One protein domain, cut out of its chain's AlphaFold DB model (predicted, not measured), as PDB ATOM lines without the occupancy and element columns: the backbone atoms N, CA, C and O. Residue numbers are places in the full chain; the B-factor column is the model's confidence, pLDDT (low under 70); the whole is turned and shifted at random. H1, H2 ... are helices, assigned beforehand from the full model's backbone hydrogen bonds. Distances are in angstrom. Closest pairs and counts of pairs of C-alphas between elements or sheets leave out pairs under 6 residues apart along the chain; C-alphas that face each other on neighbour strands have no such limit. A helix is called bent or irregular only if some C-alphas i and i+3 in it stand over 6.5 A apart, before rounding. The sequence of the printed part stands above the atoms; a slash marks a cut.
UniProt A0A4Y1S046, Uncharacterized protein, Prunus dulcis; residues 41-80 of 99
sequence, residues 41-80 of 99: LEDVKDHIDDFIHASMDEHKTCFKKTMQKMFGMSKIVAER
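Overview. This is residues 41 to 80 of the 99 residues of an uncharacterized protein of Prunus dulcis (UniProt A0A4Y1S046). Two helices, a shorter H1 and a longer H2, meet near their ends at a tight link and make an open, bent V, with H2 as the long arm. The two arms spread away from this corner, so that most of each stands free, and the outline is flat, spanning 38 by 26 by 6 A along its three main axes. The printed part has 40 residues with two named helices, H1 then H2 along the chain, and no named strand; the class is all helix. It is only just extended, close to loose, with a radius of gyration of the C-alphas of 13.7 A.

Along the chain. H1 is residues 41 to 53, from C-alpha 41 at (-44.730, -50.814, -14.875) to C-alpha 53 at (-49.548, -35.153, -23.446), a length of 18.5 A. Residues 54 and 55 form the link. H2 is residues 56 to 80, from C-alpha 56 at (-48.735, -27.875, -18.541) to C-alpha 80 at (-52.526, -39.443, 13.961), a length of 34.7 A. Neither helix is bent.

Arrangement. H1 and H2 are close but not clearly touching, with 1 pair of C-alphas within 8 A. Their closest C-alphas, those of Phe 51 and His 59, are 7.9 A apart. The two helices run opposite ways at a steep tilt of 51 degrees, and their centres are 20.7 A apart. In H1 every O i to N i+4 pair is within hydrogen-bond range, and in H2 17 of 21 are.

Size, cuts and confidence. The two C-alphas farthest apart, those of His 53 and Glu 79, are 38.5 A from each other. The printed part has no cut, and its one link, from H1 to H2, is tight. The mean pLDDT of the printed part is 70.4; residues 54, 56 and 70 to 80 are under 70.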
ATOM      1  N   LEU A  41     -45.635 -51.509 -13.952       83.00
ATOM      2  CA  LEU A  41     -44.730 -50.814 -14.875       83.00
ATOM      3  C   LEU A  41     -45.437 -50.270 -16.122       83.00
ATOM      4  O   LEU A  41     -45.094 -49.189 -16.595       83.00
ATOM      5  N   GLU A  42     -46.413 -51.007 -16.643       77.62
ATOM      6  CA  GLU A  42     -47.250 -50.572 -17.761       77.62
ATOM      7  C   GLU A  42     -48.139 -49.404 -17.326       77.62
ATOM      8  O   GLU A  42     -48.185 -48.378 -17.999       77.62
ATOM      9  N   ASP A  43     -48.688 -49.487 -16.113       76.25
ATOM     10  CA  ASP A  43     -49.472 -48.417 -15.509       76.25
ATOM     11  C   ASP A  43     -48.682 -47.114 -15.334       76.25
ATOM     12  O   ASP A  43     -49.187 -46.021 -15.588       76.25
ATOM     13  N   VAL A  44     -47.417 -47.222 -14.917       83.00
ATOM     14  CA  VAL A  44     -46.512 -46.073 -14.783       83.00
ATOM     15  C   VAL A  44     -46.135 -45.515 -16.151       83.00
ATOM     16  O   VAL A  44     -46.114 -44.297 -16.321       83.00
ATOM     17  N   LYS A  45     -45.854 -46.377 -17.133       83.62
ATOM     18  CA  LYS A  45     -45.512 -45.949 -18.491       83.62
ATOM     19  C   LYS A  45     -46.663 -45.174 -19.134       83.62
ATOM     20  O   LYS A  45     -46.429 -44.091 -19.666       83.62
ATOM     21  N   ASP A  46     -47.884 -45.687 -19.035       78.50
ATOM     22  CA  ASP A  46     -49.077 -45.024 -19.563       78.50
ATOM     23  C   ASP A  46     -49.397 -43.742 -18.788       78.50
ATOM     24  O   ASP A  46     -49.803 -42.741 -19.373       78.50
ATOM     25  N   HIS A  47     -49.132 -43.720 -17.479       79.44
ATOM     26  CA  HIS A  47     -49.278 -42.509 -16.678       79.44
ATOM     27  C   HIS A  47     -48.303 -41.401 -17.092       79.44
ATOM     28  O   HIS A  47     -48.688 -40.233 -17.101       79.44
ATOM     29  N   ILE A  48     -47.055 -41.748 -17.429       82.00
ATOM     30  CA  ILE A  48     -46.052 -40.785 -17.903       82.00
ATOM     31  C   ILE A  48     -46.429 -40.268 -19.293       82.00
ATOM     32  O   ILE A  48     -46.308 -39.072 -19.535       82.00
ATOM     33  N   ASP A  49     -46.916 -41.129 -20.188       80.75
ATOM     34  CA  ASP A  49     -47.360 -40.711 -21.520       80.75
ATOM     35  C   ASP A  49     -48.548 -39.735 -21.439       80.75
ATOM     36  O   ASP A  49     -48.473 -38.623 -21.965       80.75
ATOM     37  N   ASP A  50     -49.583 -40.074 -20.664       76.81
ATOM     38  CA  ASP A  50     -50.719 -39.184 -20.386       76.81
ATOM     39  C   ASP A  50     -50.261 -37.862 -19.743       76.81
ATOM     40  O   ASP A  50     -50.771 -36.788 -20.072       76.81
ATOM     41  N   PHE A  51     -49.271 -37.925 -18.847       78.12
ATOM     42  CA  PHE A  51     -48.698 -36.758 -18.181       78.12
ATOM     43  C   PHE A  51     -47.869 -35.872 -19.118       78.12
ATOM     44  O   PHE A  51     -47.794 -34.673 -18.908       78.12
ATOM     45  N   ILE A  52     -47.225 -36.387 -20.161       79.88
ATOM     46  CA  ILE A  52     -46.513 -35.517 -21.112       79.88
ATOM     47  C   ILE A  52     -47.491 -34.889 -22.113       79.88
ATOM     48  O   ILE A  52     -47.319 -33.733 -22.503       79.88
ATOM     49  N   HIS A  53     -48.540 -35.621 -22.494       80.25
ATOM     50  CA  HIS A  53     -49.548 -35.153 -23.446       80.25
ATOM     51  C   HIS A  53     -50.616 -34.237 -22.828       80.25
ATOM     52  O   HIS A  53     -51.309 -33.517 -23.553       80.25
ATOM     53  N   ALA A  54     -50.769 -34.232 -21.503       69.31
ATOM     54  CA  ALA A  54     -51.629 -33.282 -20.813       69.31
ATOM     55  C   ALA A  54     -51.016 -31.865 -20.780       69.31
ATOM     56  O   ALA A  54     -49.803 -31.656 -20.793       69.31
ATOM     57  N   SER A  55     -51.879 -30.847 -20.756       72.25
ATOM     58  CA  SER A  55     -51.451 -29.445 -20.770       72.25
ATOM     59  C   SER A  55     -50.650 -29.088 -19.513       72.25
ATOM     60  O   SER A  55     -51.047 -29.405 -18.392       72.25
ATOM     61  N   MET A  56     -49.550 -28.344 -19.671       69.31
ATOM     62  CA  MET A  56     -48.735 -27.875 -18.541       69.31
ATOM     63  C   MET A  56     -49.508 -27.005 -17.537       69.31
ATOM     64  O   MET A  56     -49.121 -26.930 -16.370       69.31
ATOM     65  N   ASP A  57     -50.583 -26.339 -17.962       70.50
ATOM     66  CA  ASP A  57     -51.460 -25.574 -17.065       70.50
ATOM     67  C   ASP A  57     -52.209 -26.491 -16.078       70.50
ATOM     68  O   ASP A  57     -52.286 -26.226 -14.873       70.50
ATOM     69  N   GLU A  58     -52.637 -27.655 -16.567       71.00
ATOM     70  CA  GLU A  58     -53.297 -28.680 -15.766       71.00
ATOM     71  C   GLU A  58     -52.313 -29.331 -14.786       71.00
ATOM     72  O   GLU A  58     -52.640 -29.528 -13.613       71.00
ATOM     73  N   HIS A  59     -51.055 -29.534 -15.199       76.50
ATOM     74  CA  HIS A  59     -49.992 -30.010 -14.306       76.50
ATOM     75  C   HIS A  59     -49.643 -29.027 -13.196       76.50
ATOM     76  O   HIS A  59     -49.410 -29.455 -12.065       76.50
ATOM     77  N   LYS A  60     -49.659 -27.715 -13.458       76.69
ATOM     78  CA  LYS A  60     -49.428 -26.703 -12.414       76.69
ATOM     79  C   LYS A  60     -50.485 -26.785 -11.317       76.69
ATOM     80  O   LYS A  60     -50.157 -26.701 -10.131       76.69
ATOM     81  N   THR A  61     -51.742 -26.983 -11.698       77.62
ATOM     82  CA  THR A  61     -52.853 -27.097 -10.749       77.62
ATOM     83  C   THR A  61     -52.862 -28.458 -10.049       77.62
ATOM     84  O   THR A  61     -52.992 -28.506  -8.823       77.62
ATOM     85  N   CYS A  62     -52.638 -29.552 -10.785       75.94
ATOM     86  CA  CYS A  62     -52.511 -30.908 -10.246       75.94
ATOM     87  C   CYS A  62     -51.385 -30.997  -9.208       75.94
ATOM     88  O   CYS A  62     -51.586 -31.492  -8.096       75.94
ATOM     89  N   PHE A  63     -50.216 -30.436  -9.520       78.44
ATOM     90  CA  PHE A  63     -49.069 -30.419  -8.620       78.44
ATOM     91  C   PHE A  63     -49.300 -29.517  -7.406       78.44
ATOM     92  O   PHE A  63     -49.054 -29.938  -6.279       78.44
ATOM     93  N   LYS A  64     -49.859 -28.310  -7.590       78.94
ATOM     94  CA  LYS A  64     -50.192 -27.408  -6.473       78.94
ATOM     95  C   LYS A  64     -51.171 -28.060  -5.497       78.94
ATOM     96  O   LYS A  64     -50.944 -28.014  -4.291       78.94
ATOM     97  N   LYS A  65     -52.217 -28.713  -6.006       74.62
ATOM     98  CA  LYS A  65     -53.212 -29.418  -5.190       74.62
ATOM     99  C   LYS A  65     -52.624 -30.656  -4.509       74.62
ATOM    100  O   LYS A  65     -52.937 -30.907  -3.348       74.62
ATOM    101  N   THR A  66     -51.741 -31.386  -5.190       74.12
ATOM    102  CA  THR A  66     -51.030 -32.541  -4.621       74.12
ATOM    103  C   THR A  66     -50.080 -32.115  -3.512       74.12
ATOM    104  O   THR A  66     -50.155 -32.663  -2.418       74.12
ATOM    105  N   MET A  67     -49.253 -31.093  -3.736       75.06
ATOM    106  CA  MET A  67     -48.362 -30.553  -2.712       75.06
ATOM    107  C   MET A  67     -49.140 -29.987  -1.529       75.06
ATOM    108  O   MET A  67     -48.809 -30.307  -0.399       75.06
ATOM    109  N   GLN A  68     -50.199 -29.203  -1.750       75.94
ATOM    110  CA  GLN A  68     -51.030 -28.687  -0.656       75.94
ATOM    111  C   GLN A  68     -51.677 -29.815   0.153       75.94
ATOM    112  O   GLN A  68     -51.711 -29.755   1.381       75.94
ATOM    113  N   LYS A  69     -52.151 -30.869  -0.520       72.06
ATOM    114  CA  LYS A  69     -52.740 -32.038   0.135       72.06
ATOM    115  C   LYS A  69     -51.690 -32.853   0.892       72.06
ATOM    116  O   LYS A  69     -51.945 -33.235   2.027       72.06
ATOM    117  N   MET A  70     -50.509 -33.070   0.316       66.56
ATOM    118  CA  MET A  70     -49.431 -33.814   0.966       66.56
ATOM    119  C   MET A  70     -48.805 -33.032   2.122       66.56
ATOM    120  O   MET A  70     -48.731 -33.571   3.214       66.56
ATOM    121  N   PHE A  71     -48.469 -31.750   1.964       68.25
ATOM    122  CA  PHE A  71     -47.937 -30.932   3.065       68.25
ATOM    123  C   PHE A  71     -48.969 -30.703   4.183       68.25
ATOM    124  O   PHE A  71     -48.611 -30.658   5.359       68.25
ATOM    125  N   GLY A  72     -50.258 -30.602   3.835       64.50
ATOM    126  CA  GLY A  72     -51.350 -30.493   4.804       64.50
ATOM    127  C   GLY A  72     -51.591 -31.789   5.584       64.50
ATOM    128  O   GLY A  72     -51.759 -31.750   6.799       64.50
ATOM    129  N   MET A  73     -51.546 -32.946   4.913       54.41
ATOM    130  CA  MET A  73     -51.702 -34.261   5.548       54.41
ATOM    131  C   MET A  73     -50.441 -34.717   6.294       54.41
ATOM    132  O   MET A  73     -50.568 -35.390   7.312       54.41
ATOM    133  N   SER A  74     -49.237 -34.312   5.873       54.66
ATOM    134  CA  SER A  74     -47.985 -34.580   6.598       54.66
ATOM    135  C   SER A  74     -47.954 -33.928   7.983       54.66
ATOM    136  O   SER A  74     -47.345 -34.481   8.895       54.66
ATOM    137  N   LYS A  75     -48.674 -32.815   8.193       53.97
ATOM    138  CA  LYS A  75     -48.860 -32.233   9.533       53.97
ATOM    139  C   LYS A  75     -49.801 -33.068  10.421       53.97
ATOM    140  O   LYS A  75     -49.681 -33.036  11.637       53.97
ATOM    141  N   ILE A  76     -50.707 -33.834   9.809       47.56
ATOM    142  CA  ILE A  76     -51.761 -34.620  10.476       47.56
ATOM    143  C   ILE A  76     -51.341 -36.089  10.663       47.56
ATOM    144  O   ILE A  76     -51.819 -36.748  11.577       47.56
ATOM    145  N   VAL A  77     -50.402 -36.613   9.869       44.38
ATOM    146  CA  VAL A  77     -49.775 -37.932  10.101       44.38
ATOM    147  C   VAL A  77     -48.838 -37.910  11.312       44.38
ATOM    148  O   VAL A  77     -48.731 -38.919  12.007       44.38
ATOM    149  N   ALA A  78     -48.233 -36.761  11.630       45.81
ATOM    150  CA  ALA A  78     -47.558 -36.574  12.915       45.81
ATOM    151  C   ALA A  78     -48.543 -36.681  14.101       45.81
ATOM    152  O   ALA A  78     -48.235 -37.325  15.097       45.81
ATOM    153  N   GLU A  79     -49.753 -36.121  13.978       44.44
ATOM    154  CA  GLU A  79     -50.770 -36.142  15.042       44.44
ATOM    155  C   GLU A  79     -51.513 -37.492  15.135       44.44
ATOM    156  O   GLU A  79     -51.744 -38.003  16.230       44.44
ATOM    157  N   ARG A  80     -51.822 -38.145  14.005       42.06
ATOM    158  CA  ARG A  80     -52.526 -39.443  13.961       42.06
ATOM    159  C   ARG A  80     -51.652 -40.637  14.361       42.06
ATOM    160  O   ARG A  80     -52.201 -41.657  14.762       42.06
TER     161      ARG A  80